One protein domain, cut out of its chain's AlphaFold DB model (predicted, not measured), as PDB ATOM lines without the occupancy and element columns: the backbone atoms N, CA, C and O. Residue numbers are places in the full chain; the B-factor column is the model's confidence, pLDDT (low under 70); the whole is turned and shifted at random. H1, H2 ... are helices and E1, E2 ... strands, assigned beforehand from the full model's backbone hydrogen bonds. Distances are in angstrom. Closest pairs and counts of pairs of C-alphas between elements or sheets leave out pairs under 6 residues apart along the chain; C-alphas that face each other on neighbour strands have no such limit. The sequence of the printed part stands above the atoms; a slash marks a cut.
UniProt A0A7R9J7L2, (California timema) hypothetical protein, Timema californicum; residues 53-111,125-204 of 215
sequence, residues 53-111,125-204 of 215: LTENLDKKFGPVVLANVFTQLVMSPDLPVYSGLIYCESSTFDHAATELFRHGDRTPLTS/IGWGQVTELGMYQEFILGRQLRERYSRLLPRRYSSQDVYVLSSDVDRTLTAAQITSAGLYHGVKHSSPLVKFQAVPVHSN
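What this domain is: This is residues 53 to 111 and 125 to 204 of the 215 residues of the protein "(California timema) hypothetical protein" of Timema californicum (UniProt A0A7R9J7L2). A twisted sheet of four strands stands between helices: H4 packs on one face with H3 packed on H4, and the helical hairpin H1 and H2 lies more loosely over the other face. From H4 the long link of residues 184 to 201 loops out, up to 25 A from the mean of the C-alphas, and comes back to E4 at the sheet's edge. The printed part has 139 residues, with four named helices and four named strands in the order H1 H2 E1 E2 H3 E3 H4 E4. The mixed sheet runs E2 E1 E3 E4, and the class is mixed, helices and strands. The whole is compact, with a radius of gyration of the C-alphas of 15.4 A, and flat, spanning 51 by 43 by 22 A.

How they stand to each other: Begin with H1, residues 53 to 61, and H2, residues 63 to 74, a hairpin running opposite ways at a steep tilt of 39 degrees. They touch through residues 65 to 66 of H2 alone, the closest C-alphas being those of Asp 58 and Leu 66, 6.5 A apart. Next find the hairpin of E1, residues 82 to 90, and E2, residues 93 to 102, antiparallel at 171 degrees, with N 83 and O 101 2.9 A apart. H2 is on the sheet over E2 and E1, at a height of 10.5 A. Beyond the cut, H3, residues 132 to 148, only grazes the sheet. E3, residues 163 to 167, is antiparallel to E1 at 166 degrees, with N 85 and O 165 3.0 A apart. H4, residues 170 to 183, is on the opposite face from H1 and H2, at a height of 8.3 A, along E1 at 22 degrees on the local plane. H3 and H4 touch, closest at the C-alphas of Gly 142 and Gly 182, 4.2 A apart, and run the same way at a steep tilt of 42 degrees. E4, residues 202 to 204, is parallel to E3, with N 166 and O 202 2.8 A apart. E3, H4 and E4 form a strand-helix-strand unit, two parallel neighbour strands with a helix between, and its crossover is right-handed. In H1, H2, H3 and H4 every O i to N i+4 pair is within hydrogen-bond range.

Where its parts are: Find C-alpha 53 at (134.778, 152.161, 81.260), where H1 begins. E1 measures 24.2 A and E2 28.1 A. H3 runs 24.4 A from C-alpha 132 at (113.577, 173.382, 69.908), and H4 measures 19.6 A. E4 ends at C-alpha 204, (132.745, 157.617, 75.292).

The domain as a whole: The C-alphas farthest apart are those of Thr 92 and Ser 111, 51.1 A. Residues 112 to 124 are not printed, and C-alphas 111 and 125 are 15.4 A apart across the cut. The links H3 to E3 and H4 to E4 are long. Look for low confidence at residues 53 to 95, under 70; the mean pLDDT of the printed part is 77.9.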
ATOM      1  N   LEU A  53     136.131 151.718  80.916       40.81
ATOM      2  CA  LEU A  53     134.778 152.161  81.260       40.81
ATOM      3  C   LEU A  53     134.053 151.168  82.167       40.81
ATOM      4  O   LEU A  53     133.492 151.551  83.190       40.81
ATOM      5  N   THR A  54     134.085 149.896  81.779       41.72
ATOM      6  CA  THR A  54     133.463 148.794  82.510       41.72
ATOM      7  C   THR A  54     134.077 148.680  83.896       41.72
ATOM      8  O   THR A  54     133.341 148.740  84.867       41.72
ATOM      9  N   GLU A  55     135.406 148.706  84.030       45.38
ATOM     10  CA  GLU A  55     136.039 148.702  85.355       45.38
ATOM     11  C   GLU A  55     135.669 149.914  86.219       45.38
ATOM     12  O   GLU A  55     135.496 149.762  87.426       45.38
ATOM     13  N   ASN A  56     135.575 151.122  85.653       45.22
ATOM     14  CA  ASN A  56     135.256 152.319  86.439       45.22
ATOM     15  C   ASN A  56     133.780 152.366  86.854       45.22
ATOM     16  O   ASN A  56     133.473 152.826  87.952       45.22
ATOM     17  N   LEU A  57     132.875 151.871  86.008       49.53
ATOM     18  CA  LEU A  57     131.455 151.736  86.328       49.53
ATOM     19  C   LEU A  57     131.196 150.567  87.290       49.53
ATOM     20  O   LEU A  57     130.415 150.738  88.218       49.53
ATOM     21  N   ASP A  58     131.897 149.438  87.148       47.72
ATOM     22  CA  ASP A  58     131.853 148.318  88.100       47.72
ATOM     23  C   ASP A  58     132.344 148.741  89.483       47.72
ATOM     24  O   ASP A  58     131.675 148.482  90.484       47.72
ATOM     25  N   LYS A  59     133.485 149.443  89.543       53.72
ATOM     26  CA  LYS A  59     134.050 149.965  90.797       53.72
ATOM     27  C   LYS A  59     133.133 150.988  91.466       53.72
ATOM     28  O   LYS A  59     133.188 151.121  92.685       53.72
ATOM     29  N   LYS A  60     132.334 151.730  90.690       52.50
ATOM     30  CA  LYS A  60     131.503 152.827  91.202       52.50
ATOM     31  C   LYS A  60     130.051 152.427  91.490       52.50
ATOM     32  O   LYS A  60     129.470 153.003  92.395       52.50
ATOM     33  N   PHE A  61     129.474 151.476  90.751       56.25
ATOM     34  CA  PHE A  61     128.023 151.215  90.749       56.25
ATOM     35  C   PHE A  61     127.627 149.726  90.802       56.25
ATOM     36  O   PHE A  61     126.442 149.408  90.914       56.25
ATOM     37  N   GLY A  62     128.598 148.807  90.758       54.56
ATOM     38  CA  GLY A  62     128.397 147.370  90.954       54.56
ATOM     39  C   GLY A  62     127.912 146.574  89.721       54.56
ATOM     40  O   GLY A  62     127.368 147.128  88.761       54.56
ATOM     41  N   PRO A  63     128.048 145.234  89.761       51.56
ATOM     42  CA  PRO A  63     127.920 144.354  88.589       51.56
ATOM     43  C   PRO A  63     126.494 144.243  88.023       51.56
ATOM     44  O   PRO A  63     126.303 143.929  86.850       51.56
ATOM     45  N   VAL A  64     125.466 144.524  88.830       53.03
ATOM     46  CA  VAL A  64     124.054 144.488  88.398       53.03
ATOM     47  C   VAL A  64     123.726 145.654  87.459       53.03
ATOM     48  O   VAL A  64     122.917 145.514  86.536       53.03
ATOM     49  N   VAL A  65     124.368 146.805  87.669       53.88
ATOM     50  CA  VAL A  65     124.213 147.988  86.818       53.88
ATOM     51  C   VAL A  65     124.895 147.740  85.483       53.88
ATOM     52  O   VAL A  65     124.264 147.932  84.445       53.88
ATOM     53  N   LEU A  66     126.121 147.210  85.496       56.09
ATOM     54  CA  LEU A  66     126.792 146.818  84.262       56.09
ATOM     55  C   LEU A  66     126.034 145.747  83.494       56.09
ATOM     56  O   LEU A  66     125.908 145.882  82.285       56.09
ATOM     57  N   ALA A  67     125.474 144.734  84.155       54.41
ATOM     58  CA  ALA A  67     124.682 143.723  83.465       54.41
ATOM     59  C   ALA A  67     123.477 144.348  82.739       54.41
ATOM     60  O   ALA A  67     123.223 144.009  81.588       54.41
ATOM     61  N   ASN A  68     122.772 145.309  83.347       53.09
ATOM     62  CA  ASN A  68     121.641 145.982  82.696       53.09
ATOM     63  C   ASN A  68     122.068 146.927  81.564       53.09
ATOM     64  O   ASN A  68     121.388 146.986  80.541       53.09
ATOM     65  N   VAL A  69     123.180 147.646  81.731       54.66
ATOM     66  CA  VAL A  69     123.733 148.563  80.720       54.66
ATOM     67  C   VAL A  69     124.303 147.791  79.536       54.66
ATOM     68  O   VAL A  69     123.955 148.068  78.395       54.66
ATOM     69  N   PHE A  70     125.118 146.775  79.807       52.41
ATOM     70  CA  PHE A  70     125.736 145.908  78.811       52.41
ATOM     71  C   PHE A  70     124.695 145.076  78.062       52.41
ATOM     72  O   PHE A  70     124.723 145.040  76.839       52.41
ATOM     73  N   THR A  71     123.720 144.475  78.756       50.66
ATOM     74  CA  THR A  71     122.648 143.724  78.081       50.66
ATOM     75  C   THR A  71     121.837 144.634  77.163       50.66
ATOM     76  O   THR A  71     121.469 144.208  76.079       50.66
ATOM     77  N   GLN A  72     121.598 145.896  77.529       49.06
ATOM     78  CA  GLN A  72     120.861 146.815  76.658       49.06
ATOM     79  C   GLN A  72     121.710 147.354  75.498       49.06
ATOM     80  O   GLN A  72     121.212 147.381  74.379       49.06
ATOM     81  N   LEU A  73     122.995 147.659  75.717       49.81
ATOM     82  CA  LEU A  73     123.943 148.027  74.654       49.81
ATOM     83  C   LEU A  73     124.149 146.898  73.628       49.81
ATOM     84  O   LEU A  73     124.223 147.161  72.433       49.81
ATOM     85  N   VAL A  74     124.219 145.643  74.082       46.59
ATOM     86  CA  VAL A  74     124.473 144.468  73.228       46.59
ATOM     87  C   VAL A  74     123.208 143.981  72.511       46.59
ATOM     88  O   VAL A  74     123.293 143.471  71.398       46.59
ATOM     89  N   MET A  75     122.021 144.144  73.105       35.75
ATOM     90  CA  MET A  75     120.755 143.666  72.520       35.75
ATOM     91  C   MET A  75     120.184 144.592  71.433       35.75
ATOM     92  O   MET A  75     119.085 144.337  70.938       35.75
ATOM     93  N   SER A  76     120.845 145.696  71.076       44.34
ATOM     94  CA  SER A  76     120.286 146.666  70.121       44.34
ATOM     95  C   SER A  76     121.342 147.410  69.290       44.34
ATOM     96  O   SER A  76     121.386 148.639  69.341       44.34
ATOM     97  N   PRO A  77     122.156 146.698  68.486       41.91
ATOM     98  CA  PRO A  77     123.158 147.320  67.612       41.91
ATOM     99  C   PRO A  77     122.549 148.285  66.573       41.91
ATOM    100  O   PRO A  77     123.238 149.188  66.116       41.91
ATOM    101  N   ASP A  78     121.249 148.152  66.277       40.12
ATOM    102  CA  ASP A  78     120.522 148.977  65.299       40.12
ATOM    103  C   ASP A  78     119.608 150.059  65.925       40.12
ATOM    104  O   ASP A  78     118.872 150.741  65.202       40.12
ATOM    105  N   LEU A  79     119.587 150.235  67.259       42.19
ATOM    106  CA  LEU A  79     118.773 151.289  67.889       42.19
ATOM    107  C   LEU A  79     119.556 152.602  68.027       42.19
ATOM    108  O   LEU A  79     120.721 152.606  68.421       42.19
ATOM    109  N   PRO A  80     118.915 153.754  67.752       46.31
ATOM    110  CA  PRO A  80     119.596 155.027  67.739       46.31
ATOM    111  C   PRO A  80     119.934 155.424  69.175       46.31
ATOM    112  O   PRO A  80     119.064 155.878  69.909       46.31
ATOM    113  N   VAL A  81     121.213 155.295  69.527       52.41
ATOM    114  CA  VAL A  81     121.974 156.301  70.272       52.41
ATOM    115  C   VAL A  81     121.300 156.720  71.605       52.41
ATOM    116  O   VAL A  81     120.415 157.576  71.649       52.41
ATOM    117  N   TYR A  82     121.718 156.102  72.717       55.06
ATOM    118  CA  TYR A  82     121.225 156.404  74.070       55.06
ATOM    119  C   TYR A  82     121.561 157.845  74.492       55.06
ATOM    120  O   TYR A  82     122.706 158.279  74.376       55.06
ATOM    121  N   SER A  83     120.574 158.582  75.012       52.75
ATOM    122  CA  SER A  83     120.718 159.994  75.419       52.75
ATOM    123  C   SER A  83     121.001 160.211  76.899       52.75
ATOM    124  O   SER A  83     121.204 161.339  77.318       52.75
ATOM    125  N   GLY A  84     121.035 159.167  77.720       54.53
ATOM    126  CA  GLY A  84     121.343 159.339  79.132       54.53
ATOM    127  C   GLY A  84     121.076 158.085  79.935       54.53
ATOM    128  O   GLY A  84     119.964 157.569  79.900       54.53
ATOM    129  N   LEU A  85     122.078 157.627  80.679       54.75
ATOM    130  CA  LEU A  85     121.901 156.774  81.848       54.75
ATOM    131  C   LEU A  85     121.893 157.655  83.090       54.75
ATOM    132  O   LEU A  85     122.930 158.237  83.366       54.75
ATOM    133  N   ILE A  86     120.784 157.749  83.828       57.84
ATOM    134  CA  ILE A  86     120.761 158.393  85.154       57.84
ATOM    135  C   ILE A  86     120.802 157.291  86.204       57.84
ATOM    136  O   ILE A  86     119.824 156.559  86.350       57.84
ATOM    137  N   TYR A  87     121.929 157.179  86.908       60.22
ATOM    138  CA  TYR A  87     122.068 156.322  88.086       60.22
ATOM    139  C   TYR A  87     121.870 157.138  89.357       60.22
ATOM    140  O   TYR A  87     122.384 158.250  89.418       60.22
ATOM    141  N   CYS A  88     121.184 156.592  90.363       57.59
ATOM    142  CA  CYS A  88     121.248 157.130  91.719       57.59
ATOM    143  C   CYS A  88     121.196 156.060  92.791       57.59
ATOM    144  O   CYS A  88     120.313 155.214  92.750       57.59
ATOM    145  N   GLU A  89     122.116 156.161  93.749       56.75
ATOM    146  CA  GLU A  89     122.173 155.361  94.967       56.75
ATOM    147  C   GLU A  89     121.850 156.259  96.162       56.75
ATOM    148  O   GLU A  89     122.367 157.370  96.273       56.75
ATOM    149  N   SER A  90     120.967 155.804  97.048       52.84
ATOM    150  CA  SER A  90     120.677 156.511  98.291       52.84
ATOM    151  C   SER A  90     121.450 155.873  99.436       52.84
ATOM    152  O   SER A  90     121.305 154.689  99.705       52.84
ATOM    153  N   SER A  91     122.184 156.671 100.212       52.00
ATOM    154  CA  SER A  91     122.811 156.197 101.459       52.00
ATOM    155  C   SER A  91     121.805 155.800 102.550       52.00
ATOM    156  O   SER A  91     122.193 155.270 103.587       52.00
ATOM    157  N   THR A  92     120.512 156.081 102.344       50.31
ATOM    158  CA  THR A  92     119.418 155.775 103.282       50.31
ATOM    159  C   THR A  92     118.501 154.649 102.808       50.31
ATOM    160  O   THR A  92     117.735 154.132 103.617       50.31
ATOM    161  N   PHE A  93     118.567 154.256 101.533       52.06
ATOM    162  CA  PHE A  93     117.745 153.198 100.952       52.06
ATOM    163  C   PHE A  93     118.564 152.404  99.931       52.06
ATOM    164  O   PHE A  93     119.105 153.008  99.011       52.06
ATOM    165  N   ASP A  94     118.562 151.068 100.033       61.75
ATOM    166  CA  ASP A  94     119.162 150.122  99.067       61.75
ATOM    167  C   ASP A  94     118.403 150.120  97.721       61.75
ATOM    168  O   ASP A  94     117.852 149.114  97.258       61.75
ATOM    169  N   HIS A  95     118.253 151.288  97.110       67.38
ATOM    170  CA  HIS A  95     117.477 151.510  95.905       67.38
ATOM    171  C   HIS A  95     118.346 152.230  94.891       67.38
ATOM    172  O   HIS A  95     118.837 153.326  95.144       67.38
ATOM    173  N   ALA A  96     118.481 151.598  93.730       75.88
ATOM    174  CA  ALA A  96     119.083 152.185  92.553       75.88
ATOM    175  C   ALA A  96     118.032 152.325  91.452       75.88
ATOM    176  O   ALA A  96     117.164 151.462  91.290       75.88
ATOM    177  N   ALA A  97     118.114 153.409  90.688       79.19
ATOM    178  CA  ALA A  97     117.350 153.579  89.460       79.19
ATOM    179  C   ALA A  97     118.312 153.755  88.290       79.19
ATOM    180  O   ALA A  97     119.303 154.465  88.420       79.19
ATOM    181  N   THR A  98     117.982 153.125  87.164       80.31
ATOM    182  CA  THR A  98     118.658 153.313  85.883       80.31
ATOM    183  C   THR A  98     117.598 153.675  84.862       80.31
ATOM    184  O   THR A  98     116.694 152.881  84.602       80.31
ATOM    185  N   GLU A  99     117.707 154.866  84.293       82.12
ATOM    186  CA  GLU A  99     116.829 155.320  83.216       82.12
ATOM    187  C   GLU A  99     117.610 155.381  81.917       82.12
ATOM    188  O   GLU A  99     118.727 155.887  81.914       82.12
ATOM    189  N   LEU A 100     117.014 154.881  80.836       82.62
ATOM    190  CA  LEU A 100     117.527 155.011  79.478       82.62
ATOM    191  C   LEU A 100     116.450 155.663  78.630       82.62
ATOM    192  O   LEU A 100     115.294 155.237  78.631       82.62
ATOM    193  N   PHE A 101     116.840 156.692  77.894       83.56
ATOM    194  CA  PHE A 101     115.933 157.424  77.030       83.56
ATOM    195  C   PHE A 101     116.602 157.769  75.705       83.56
ATOM    196  O   PHE A 101     117.830 157.810  75.575       83.56
ATOM    197  N   ARG A 102     115.750 157.967  74.702       86.12
ATOM    198  CA  ARG A 102     116.121 158.429  73.370       86.12
ATOM    199  C   ARG A 102     116.013 159.948  73.334       86.12
ATOM    200  O   ARG A 102     115.143 160.490  74.005       86.12
ATOM    201  N   HIS A 103     116.832 160.564  72.486       89.12
ATOM    202  CA  HIS A 103     116.763 161.983  72.180       89.12
ATOM    203  C   HIS A 103     115.355 162.385  71.712       89.12
ATOM    204  O   HIS A 103     114.645 161.602  71.068       89.12
ATOM    205  N   GLY A 104     115.002 163.640  71.965       89.38
ATOM    206  CA  GLY A 104     113.778 164.267  71.495       89.38
ATOM    207  C   GLY A 104     113.748 164.460  69.982       89.38
ATOM    208  O   GLY A 104     114.583 163.946  69.228       89.38
ATOM    209  N   ASP A 105     112.757 165.216  69.528       93.62
ATOM    210  CA  ASP A 105     112.621 165.600  68.129       93.62
ATOM    211  C   ASP A 105     113.918 166.199  67.549       93.62
ATOM    212  O   ASP A 105     114.662 166.926  68.216       93.62
ATOM    213  N   ARG A 106     114.216 165.845  66.301       93.00
ATOM    214  CA  ARG A 106     115.443 166.242  65.610       93.00
ATOM    215  C   ARG A 106     115.197 166.417  64.122       93.00
ATOM    216  O   ARG A 106     114.286 165.810  63.560       93.00
ATOM    217  N   THR A 107     116.089 167.144  63.470       90.81
ATOM    218  CA  THR A 107     116.158 167.173  62.011       90.81
ATOM    219  C   THR A 107     116.519 165.783  61.464       90.81
ATOM    220  O   THR A 107     117.059 164.926  62.196       90.81
ATOM    221  N   PRO A 108     116.184 165.477  60.199       88.38
ATOM    222  CA  PRO A 108     116.466 164.161  59.643       88.38
ATOM    223  C   PRO A 108     117.985 163.912  59.570       88.38
ATOM    224  O   PRO A 108     118.773 164.844  59.678       88.38
ATOM    225  N   LEU A 109     118.413 162.650  59.438       86.62
ATOM    226  CA  LEU A 109     119.847 162.313  59.296       86.62
ATOM    227  C   LEU A 109     120.283 162.291  57.837       86.62
ATOM    228  O   LEU A 109     121.397 162.668  57.506       86.62
ATOM    229  N   THR A 110     119.383 161.827  56.981       85.56
ATOM    230  CA  THR A 110     119.577 161.699  55.549       85.56
ATOM    231  C   THR A 110     118.268 162.030  54.857       85.56
ATOM    232  O   THR A 110     117.189 161.961  55.458       85.56
ATOM    233  N   SER A 111     118.379 162.389  53.588       86.06
ATOM    234  CA  SER A 111     117.247 162.665  52.718       86.06
ATOM    235  C   SER A 111     117.078 161.551  51.693       86.06
ATOM    236  O   SER A 111     118.057 160.919  51.294       86.06
ATOM    237  N   ILE A 125     119.312 174.504  61.774       89.00
ATOM    238  CA  ILE A 125     120.251 173.909  62.738       89.00
ATOM    239  C   ILE A 125     121.128 172.792  62.150       89.00
ATOM    240  O   ILE A 125     122.004 172.289  62.840       89.00
ATOM    241  N   GLY A 126     120.924 172.407  60.890       89.56
ATOM    242  CA  GLY A 126     121.616 171.303  60.220       89.56
ATOM    243  C   GLY A 126     120.954 169.939  60.432       89.56
ATOM    244  O   GLY A 126     119.994 169.806  61.190       89.56
ATOM    245  N   TRP A 127     121.456 168.913  59.736       88.81
ATOM    246  CA  TRP A 127     120.946 167.533  59.801       88.81
ATOM    247  C   TRP A 127     121.332 166.839  61.110       88.81
ATOM    248  O   TRP A 127     122.413 167.045  61.655       88.81
ATOM    249  N   GLY A 128     120.451 165.970  61.600       88.12
ATOM    250  CA  GLY A 128     120.674 165.146  62.779       88.12
ATOM    251  C   GLY A 128     120.672 165.879  64.118       88.12
ATOM    252  O   GLY A 128     120.967 165.227  65.119       88.12
ATOM    253  N   GLN A 129     120.329 167.169  64.148       91.94
ATOM    254  CA  GLN A 129     120.384 168.042  65.323       91.94
ATOM    255  C   GLN A 129     119.033 168.129  66.038       91.94
ATOM    256  O   GLN A 129     117.978 168.080  65.403       91.94
ATOM    257  N   VAL A 130     119.053 168.246  67.368       92.69
ATOM    258  CA  VAL A 130     117.830 168.341  68.189       92.69
ATOM    259  C   VAL A 130     117.139 169.679  67.949       92.69
ATOM    260  O   VAL A 130     117.763 170.732  68.058       92.69
ATOM    261  N   THR A 131     115.841 169.636  67.647       94.12
ATOM    262  CA  THR A 131     115.024 170.837  67.424       94.12
ATOM    263  C   THR A 131     114.643 171.499  68.749       94.12
ATOM    264  O   THR A 131     114.733 170.889  69.814       94.12
ATOM    265  N   GLU A 132     114.133 172.733  68.709       95.06
ATOM    266  CA  GLU A 132     113.577 173.382  69.908       95.06
ATOM    267  C   GLU A 132     112.444 172.560  70.546       95.06
ATOM    268  O   GLU A 132     112.346 172.468  71.772       95.06
ATOM    269  N   LEU A 133     111.621 171.899  69.721       96.00
ATOM    270  CA  LEU A 133     110.599 170.969  70.194       96.00
ATOM    271  C   LEU A 133     111.234 169.782  70.929       96.00
ATOM    272  O   LEU A 133     110.765 169.407  72.004       96.00
ATOM    273  N   GLY A 134     112.311 169.215  70.385       94.56
ATOM    274  CA  GLY A 134     113.061 168.144  71.032       94.56
ATOM    275  C   GLY A 134     113.670 168.580  72.361       94.56
ATOM    276  O   GLY A 134     113.530 167.874  73.357       94.56
ATOM    277  N   MET A 135     114.245 169.785  72.430       96.31
ATOM    278  CA  MET A 135     114.736 170.355  73.690       96.31
ATOM    279  C   MET A 135     113.605 170.501  74.716       96.31
ATOM    280  O   MET A 135     113.772 170.146  75.882       96.31
ATOM    281  N   TYR A 136     112.428 170.974  74.304       97.69
ATOM    282  CA  TYR A 136     111.275 171.064  75.199       97.69
ATOM    283  C   TYR A 136     110.843 169.686  75.724       97.69
ATOM    284  O   TYR A 136     110.614 169.531  76.925       97.69
ATOM    285  N   GLN A 137     110.781 168.672  74.857       95.94
ATOM    286  CA  GLN A 137     110.439 167.296  75.237       95.94
ATOM    287  C   GLN A 137     111.409 166.735  76.285       95.94
ATOM    288  O   GLN A 137     110.964 166.208  77.306       95.94
ATOM    289  N   GLU A 138     112.713 166.906  76.074       96.00
ATOM    290  CA  GLU A 138     113.765 166.480  77.008       96.00
ATOM    291  C   GLU A 138     113.671 167.228  78.341       96.00
ATOM    292  O   GLU A 138     113.720 166.644  79.424       96.00
ATOM    293  N   PHE A 139     113.422 168.536  78.301       97.50
ATOM    294  CA  PHE A 139     113.267 169.312  79.526       97.50
ATOM    295  C   PHE A 139     112.083 168.805  80.363       97.50
ATOM    296  O   PHE A 139     112.200 168.637  81.582       97.50
ATOM    297  N   ILE A 140     110.948 168.520  79.717       97.94
ATOM    298  CA  ILE A 140     109.771 167.943  80.372       97.94
ATOM    299  C   ILE A 140     110.060 166.534  80.896       97.94
ATOM    300  O   ILE A 140     109.663 166.228  82.023       97.94
ATOM    301  N   LEU A 141     110.789 165.700  80.150       95.31
ATOM    302  CA  LEU A 141     111.238 164.392  80.630       95.31
ATOM    303  C   LEU A 141     112.047 164.538  81.925       95.31
ATOM    304  O   LEU A 141     111.713 163.909  82.931       95.31
ATOM    305  N   GLY A 142     113.034 165.435  81.958       95.25
ATOM    306  CA  GLY A 142     113.814 165.736  83.160       95.25
ATOM    307  C   GLY A 142     112.949 166.128  84.360       95.25
ATOM    308  O   GLY A 142     113.144 165.628  85.472       95.25
ATOM    309  N   ARG A 143     111.930 166.966  84.140       96.56
ATOM    310  CA  ARG A 143     110.958 167.356  85.178       96.56
ATOM    311  C   ARG A 143     110.145 166.166  85.694       96.56
ATOM    312  O   ARG A 143     109.979 166.027  86.904       96.56
ATOM    313  N   GLN A 144     109.695 165.282  84.808       95.94
ATOM    314  CA  GLN A 144     108.954 164.075  85.186       95.94
ATOM    315  C   GLN A 144     109.825 163.087  85.970       95.94
ATOM    316  O   GLN A 144     109.371 162.505  86.958       95.94
ATOM    317  N   LEU A 145     111.090 162.922  85.576       93.62
ATOM    318  CA  LEU A 145     112.060 162.115  86.316       93.62
ATOM    319  C   LEU A 145     112.314 162.704  87.708       93.62
ATOM    320  O   LEU A 145     112.357 161.957  88.687       93.62
ATOM    321  N   ARG A 146     112.387 164.037  87.834       93.81
ATOM    322  CA  ARG A 146     112.529 164.711  89.133       93.81
ATOM    323  C   ARG A 146     111.362 164.420  90.068       93.81
ATOM    324  O   ARG A 146     111.576 164.203  91.259       93.81
ATOM    325  N   GLU A 147     110.141 164.426  89.552       94.00
ATOM    326  CA  GLU A 147     108.944 164.111  90.332       94.00
ATOM    327  C   GLU A 147     108.930 162.638  90.748       94.00
ATOM    328  O   GLU A 147     108.785 162.331  91.938       94.00
ATOM    329  N   ARG A 148     109.180 161.734  89.791       92.44
ATOM    330  CA  ARG A 148     109.227 160.280  90.005       92.44
ATOM    331  C   ARG A 148     110.261 159.879  91.053       92.44
ATOM    332  O   ARG A 148     109.955 159.082  91.935       92.44
ATOM    333  N   TYR A 149     111.460 160.444  90.968       89.88
ATOM    334  CA  TYR A 149     112.594 160.103  91.823       89.88
ATOM    335  C   TYR A 149     112.841 161.127  92.927       89.88
ATOM    336  O   TYR A 149     113.916 161.147  93.509       89.88
ATOM    337  N   SER A 150     111.851 161.952  93.273       89.50
ATOM    338  CA  SER A 150     111.978 163.004  94.296       89.50
ATOM    339  C   SER A 150     112.432 162.507  95.676       89.50
ATOM    340  O   SER A 150     113.017 163.278  96.435       89.50
ATOM    341  N   ARG A 151     112.162 161.235  95.997       86.75
ATOM    342  CA  ARG A 151     112.594 160.567  97.238       86.75
ATOM    343  C   ARG A 151     113.966 159.900  97.137       86.75
ATOM    344  O   ARG A 151     114.589 159.681  98.165       86.75
ATOM    345  N   LEU A 152     114.392 159.557  95.922       84.94
ATOM    346  CA  LEU A 152     115.667 158.897  95.649       84.94
ATOM    347  C   LEU A 152     116.768 159.940  95.418       84.94
ATOM    348  O   LEU A 152     117.820 159.884  96.037       84.94
ATOM    349  N   LEU A 153     116.487 160.934  94.570       87.44
ATOM    350  CA  LEU A 153     117.435 161.956  94.152       87.44
ATOM    351  C   LEU A 153     117.489 163.130  95.141       87.44
ATOM    352  O   LEU A 153     116.458 163.784  95.385       87.44
ATOM    353  N   PRO A 154     118.685 163.523  95.611       88.12
ATOM    354  CA  PRO A 154     118.844 164.716  96.431       88.12
ATOM    355  C   PRO A 154     118.365 165.968  95.689       88.12
ATOM    356  O   PRO A 154     118.276 166.020  94.464       88.12
ATOM    357  N   ARG A 155     118.019 167.020  96.437       90.19
ATOM    358  CA  ARG A 155     117.547 168.278  95.831       90.19
ATOM    359  C   ARG A 155     118.628 169.007  95.033       90.19
ATOM    360  O   ARG A 155     118.293 169.762  94.127       90.19
ATOM    361  N   ARG A 156     119.894 168.820  95.394       91.50
ATOM    362  CA  ARG A 156     121.053 169.351  94.675       91.50
ATOM    363  C   ARG A 156     121.804 168.189  94.055       91.50
ATOM    364  O   ARG A 156     121.912 167.148  94.693       91.50
ATOM    365  N   TYR A 157     122.331 168.399  92.858       91.25
ATOM    366  CA  TYR A 157     123.194 167.428  92.209       91.25
ATOM    367  C   TYR A 157     124.457 167.179  93.042       91.25
ATOM    368  O   TYR A 157     125.046 168.114  93.594       91.25
ATOM    369  N   SER A 158     124.859 165.913  93.066       87.81
ATOM    370  CA  SER A 158     126.079 165.382  93.656       87.81
ATOM    371  C   SER A 158     126.639 164.331  92.700       87.81
ATOM    372  O   SER A 158     125.892 163.496  92.196       87.81
ATOM    373  N   SER A 159     127.950 164.353  92.457       85.88
ATOM    374  CA  SER A 159     128.629 163.395  91.569       85.88
ATOM    375  C   SER A 159     128.756 161.981  92.152       85.88
ATOM    376  O   SER A 159     129.180 161.055  91.449       85.88
ATOM    377  N   GLN A 160     128.429 161.828  93.438       82.31
ATOM    378  CA  GLN A 160     128.301 160.539  94.116       82.31
ATOM    379  C   GLN A 160     126.928 159.920  93.839       82.31
ATOM    380  O   GLN A 160     126.846 158.723  93.598       82.31
ATOM    381  N   ASP A 161     125.889 160.756  93.779       81.88
ATOM    382  CA  ASP A 161     124.503 160.302  93.683       81.88
ATOM    383  C   ASP A 161     123.984 160.268  92.251       81.88
ATOM    384  O   ASP A 161     123.016 159.576  91.999       81.88
ATOM    385  N   VAL A 162     124.548 161.042  91.317       85.62
ATOM    386  CA  VAL A 162     124.104 161.038  89.919       85.62
ATOM    387  C   VAL A 162     125.266 160.911  88.959       85.62
ATOM    388  O   VAL A 162     126.252 161.645  89.028       85.62
ATOM    389  N   TYR A 163     125.102 159.996  88.013       84.25
ATOM    390  CA  TYR A 163     125.969 159.839  86.858       84.25
ATOM    391  C   TYR A 163     125.125 159.917  85.598       84.25
ATOM    392  O   TYR A 163     124.060 159.308  85.578       84.25
ATOM    393  N   VAL A 164     125.589 160.673  84.599       87.44
ATOM    394  CA  VAL A 164     124.937 160.819  83.292       87.44
ATOM    395  C   VAL A 164     125.911 160.396  82.201       87.44
ATOM    396  O   VAL A 164     126.973 160.999  82.056       87.44
ATOM    397  N   LEU A 165     125.539 159.368  81.441       84.19
ATOM    398  CA  LEU A 165     126.301 158.864  80.295       84.19
ATOM    399  C   LEU A 165     125.471 158.971  79.016       84.19
ATOM    400  O   LEU A 165     124.347 158.478  78.980       84.19
ATOM    401  N   SER A 166     126.047 159.568  77.981       83.31
ATOM    402  CA  SER A 166     125.505 159.655  76.629       83.31
ATOM    403  C   SER A 166     126.475 158.999  75.650       83.31
ATOM    404  O   SER A 166     127.671 158.901  75.900       83.31
ATOM    405  N   SER A 167     125.966 158.567  74.507       80.50
ATOM    406  CA  SER A 167     126.786 158.368  73.303       80.50
ATOM    407  C   SER A 167     127.384 159.684  72.781       80.50
ATOM    408  O   SER A 167     126.811 160.750  73.034       80.50
ATOM    409  N   ASP A 168     128.429 159.583  71.961       85.00
ATOM    410  CA  ASP A 168     129.150 160.724  71.388       85.00
ATOM    411  C   ASP A 168     128.523 161.271  70.103       85.00
ATOM    412  O   ASP A 168     129.117 161.241  69.032       85.00
ATOM    413  N   VAL A 169     127.277 161.734  70.190       85.69
ATOM    414  CA  VAL A 169     126.617 162.413  69.071       85.69
ATOM    415  C   VAL A 169     125.890 163.644  69.595       85.69
ATOM    416  O   VAL A 169     125.234 163.577  70.634       85.69
ATOM    417  N   ASP A 170     125.955 164.762  68.869       91.00
ATOM    418  CA  ASP A 170     125.409 166.054  69.317       91.00
ATOM    419  C   ASP A 170     123.982 165.939  69.853       91.00
ATOM    420  O   ASP A 170     123.690 166.368  70.967       91.00
ATOM    421  N   ARG A 171     123.097 165.263  69.109       90.94
ATOM    422  CA  ARG A 171     121.691 165.116  69.505       90.94
ATOM    423  C   ARG A 171     121.490 164.460  70.865       90.94
ATOM    424  O   ARG A 171     120.533 164.780  71.562       90.94
ATOM    425  N   THR A 172     122.354 163.531  71.244       88.44
ATOM    426  CA  THR A 172     122.222 162.799  72.503       88.44
ATOM    427  C   THR A 172     122.925 163.506  73.637       88.44
ATOM    428  O   THR A 172     122.358 163.581  74.722       88.44
ATOM    429  N   LEU A 173     124.059 164.152  73.368       92.12
ATOM    430  CA  LEU A 173     124.698 165.066  74.310       92.12
ATOM    431  C   LEU A 173     123.774 166.232  74.676       92.12
ATOM    432  O   LEU A 173     123.567 166.510  75.858       92.12
ATOM    433  N   THR A 174     123.167 166.885  73.683       94.00
ATOM    434  CA  THR A 174     122.203 167.969  73.899       94.00
ATOM    435  C   THR A 174     120.978 167.468  74.657       94.00
ATOM    436  O   THR A 174     120.581 168.084  75.646       94.00
ATOM    437  N   ALA A 175     120.404 166.326  74.267       93.31
ATOM    438  CA  ALA A 175     119.276 165.734  74.982       93.31
ATOM    439  C   ALA A 175     119.612 165.436  76.455       93.31
ATOM    440  O   ALA A 175     118.876 165.854  77.351       93.31
ATOM    441  N   ALA A 176     120.765 164.815  76.725       93.12
ATOM    442  CA  ALA A 176     121.257 164.530  78.072       93.12
ATOM    443  C   ALA A 176     121.372 165.799  78.926       93.12
ATOM    444  O   ALA A 176     120.953 165.826  80.090       93.12
ATOM    445  N   GLN A 177     121.944 166.858  78.347       95.44
ATOM    446  CA  GLN A 177     122.145 168.144  79.011       95.44
ATOM    447  C   GLN A 177     120.808 168.789  79.372       95.44
ATOM    448  O   GLN A 177     120.617 169.218  80.513       95.44
ATOM    449  N   ILE A 178     119.865 168.823  78.430       96.62
ATOM    450  CA  ILE A 178     118.559 169.451  78.632       96.62
ATOM    451  C   ILE A 178     117.699 168.650  79.616       96.62
ATOM    452  O   ILE A 178     117.105 169.237  80.526       96.62
ATOM    453  N   THR A 179     117.700 167.319  79.523       96.06
ATOM    454  CA  THR A 179     117.031 166.453  80.504       96.06
ATOM    455  C   THR A 179     117.620 166.638  81.898       96.06
ATOM    456  O   THR A 179     116.876 166.791  82.870       96.06
ATOM    457  N   SER A 180     118.943 166.746  82.024       94.38
ATOM    458  CA  SER A 180     119.591 167.027  83.312       94.38
ATOM    459  C   SER A 180     119.257 168.423  83.853       94.38
ATOM    460  O   SER A 180     119.044 168.592  85.058       94.38
ATOM    461  N   ALA A 181     119.142 169.424  82.976       95.75
ATOM    462  CA  ALA A 181     118.697 170.765  83.347       95.75
ATOM    463  C   ALA A 181     117.241 170.769  83.841       95.75
ATOM    464  O   ALA A 181     116.927 171.474  84.801       95.75
ATOM    465  N   GLY A 182     116.362 169.959  83.240       96.00
ATOM    466  CA  GLY A 182     115.000 169.718  83.726       96.00
ATOM    467  C   GLY A 182     114.982 169.020  85.087       96.00
ATOM    468  O   GLY A 182     114.269 169.454  85.996       96.00
ATOM    469  N   LEU A 183     115.824 167.996  85.255       94.50
ATOM    470  CA  LEU A 183     115.961 167.214  86.485       94.50
ATOM    471  C   LEU A 183     116.336 168.089  87.688       94.50
ATOM    472  O   LEU A 183     115.741 167.964  88.758       94.50
ATOM    473  N   TYR A 184     117.276 169.019  87.503       95.50
ATOM    474  CA  TYR A 184     117.748 169.941  88.541       95.50
ATOM    475  C   TYR A 184     117.310 171.394  88.312       95.50
ATOM    476  O   TYR A 184     118.011 172.346  88.675       95.50
ATOM    477  N   HIS A 185     116.120 171.587  87.748       94.94
ATOM    478  CA  HIS A 185     115.519 172.908  87.611       94.94
ATOM    479  C   HIS A 185     114.989 173.443  88.952       94.94
ATOM    480  O   HIS A 185     114.396 172.716  89.752       94.94
ATOM    481  N   GLY A 186     115.116 174.750  89.178       89.44
ATOM    482  CA  GLY A 186     114.615 175.437  90.371       89.44
ATOM    483  C   GLY A 186     115.475 175.217  91.619       89.44
ATOM    484  O   GLY A 186     115.028 175.482  92.742       89.44
ATOM    485  N   VAL A 187     116.706 174.726  91.450       88.31
ATOM    486  CA  VAL A 187     117.709 174.719  92.518       88.31
ATOM    487  C   VAL A 187     118.071 176.168  92.851       88.31
ATOM    488  O   VAL A 187     118.237 177.002  91.967       88.31
ATOM    489  N   LYS A 188     118.151 176.504  94.144       85.81
ATOM    490  CA  LYS A 188     118.519 177.860  94.570       85.81
ATOM    491  C   LYS A 188     120.007 178.099  94.302       85.81
ATOM    492  O   LYS A 188     120.840 177.445  94.934       85.81
ATOM    493  N   HIS A 189     120.302 179.057  93.428       85.00
ATOM    494  CA  HIS A 189     121.645 179.562  93.140       85.00
ATOM    495  C   HIS A 189     121.867 180.941  93.770       85.00
ATOM    496  O   HIS A 189     120.914 181.628  94.136       85.00
ATOM    497  N   SER A 190     123.135 181.341  93.899       84.88
ATOM    498  CA  SER A 190     123.514 182.704  94.296       84.88
ATOM    499  C   SER A 190     123.124 183.735  93.235       84.88
ATOM    500  O   SER A 190     122.713 184.840  93.573       84.88
ATOM    501  N   SER A 191     123.216 183.361  91.956       87.06
ATOM    502  CA  SER A 191     122.746 184.176  90.837       87.06
ATOM    503  C   SER A 191     121.273 183.881  90.533       87.06
ATOM    504  O   SER A 191     120.938 182.721  90.282       87.06
ATOM    505  N   PRO A 192     120.395 184.900  90.470       84.62
ATOM    506  CA  PRO A 192     118.992 184.718  90.096       84.62
ATOM    507  C   PRO A 192     118.799 184.389  88.607       84.62
ATOM    508  O   PRO A 192     117.710 183.978  88.208       84.62
ATOM    509  N   LEU A 193     119.834 184.564  87.776       90.31
ATOM    510  CA  LEU A 193     119.782 184.277  86.338       90.31
ATOM    511  C   LEU A 193     119.860 182.774  86.041       90.31
ATOM    512  O   LEU A 193     119.346 182.312  85.026       90.31
ATOM    513  N   VAL A 194     120.484 182.002  86.933       90.88
ATOM    514  CA  VAL A 194     120.695 180.565  86.750       90.88
ATOM    515  C   VAL A 194     119.537 179.805  87.390       90.88
ATOM    516  O   VAL A 194     119.417 179.739  88.612       90.88
ATOM    517  N   LYS A 195     118.666 179.238  86.548       92.06
ATOM    518  CA  LYS A 195     117.442 178.535  86.979       92.06
ATOM    519  C   LYS A 195     117.607 177.021  87.134       92.06
ATOM    520  O   LYS A 195     116.651 176.360  87.528       92.06
ATOM    521  N   PHE A 196     118.768 176.460  86.817       94.12
ATOM    522  CA  PHE A 196     119.047 175.029  86.930       94.12
ATOM    523  C   PHE A 196     120.487 174.794  87.378       94.12
ATOM    524  O   PHE A 196     121.362 175.624  87.129       94.12
ATOM    525  N   GLN A 197     120.742 173.645  87.999       93.81
ATOM    526  CA  GLN A 197     122.103 173.216  88.304       93.81
ATOM    527  C   GLN A 197     122.670 172.429  87.121       93.81
ATOM    528  O   GLN A 197     122.070 171.448  86.688       93.81
ATOM    529  N   ALA A 198     123.825 172.853  86.604       93.06
ATOM    530  CA  ALA A 198     124.521 172.116  85.556       93.06
ATOM    531  C   ALA A 198     124.995 170.750  86.076       93.06
ATOM    532  O   ALA A 198     125.527 170.650  87.187       93.06
ATOM    533  N   VAL A 199     124.815 169.717  85.254       92.81
ATOM    534  CA  VAL A 199     125.220 168.337  85.533       92.81
ATOM    535  C   VAL A 199     126.182 167.892  84.431       92.81
ATOM    536  O   VAL A 199     125.856 168.068  83.257       92.81
ATOM    537  N   PRO A 200     127.358 167.341  84.773       92.81
ATOM    538  CA  PRO A 200     128.265 166.764  83.791       92.81
ATOM    539  C   PRO A 200     127.612 165.606  83.031       92.81
ATOM    540  O   PRO A 200     127.072 164.687  83.646       92.81
ATOM    541  N   VAL A 201     127.704 165.646  81.704       90.06
ATOM    542  CA  VAL A 201     127.343 164.539  80.815       90.06
ATOM    543  C   VAL A 201     128.637 163.920  80.314       90.06
ATOM    544  O   VAL A 201     129.468 164.608  79.723       90.06
ATOM    545  N   HIS A 202     128.819 162.635  80.583       86.12
ATOM    546  CA  HIS A 202     129.959 161.873  80.102       86.12
ATOM    547  C   HIS A 202     129.630 161.229  78.759       86.12
ATOM    548  O   HIS A 202     128.482 160.878  78.499       86.12
ATOM    549  N   SER A 203     130.653 161.068  77.933       81.31
ATOM    550  CA  SER A 203     130.579 160.394  76.646       81.31
ATOM    551  C   SER A 203     131.809 159.526  76.478       81.31
ATOM    552  O   SER A 203     132.885 159.860  76.985       81.31
ATOM    553  N   ASN A 204     131.635 158.417  75.773       72.56
ATOM    554  CA  ASN A 204     132.745 157.617  75.292       72.56
ATOM    555  C   ASN A 204     132.867 157.908  73.815       72.56
ATOM    556  O   ASN A 204     131.851 157.816  73.129       72.56
TER     557      ASN A 204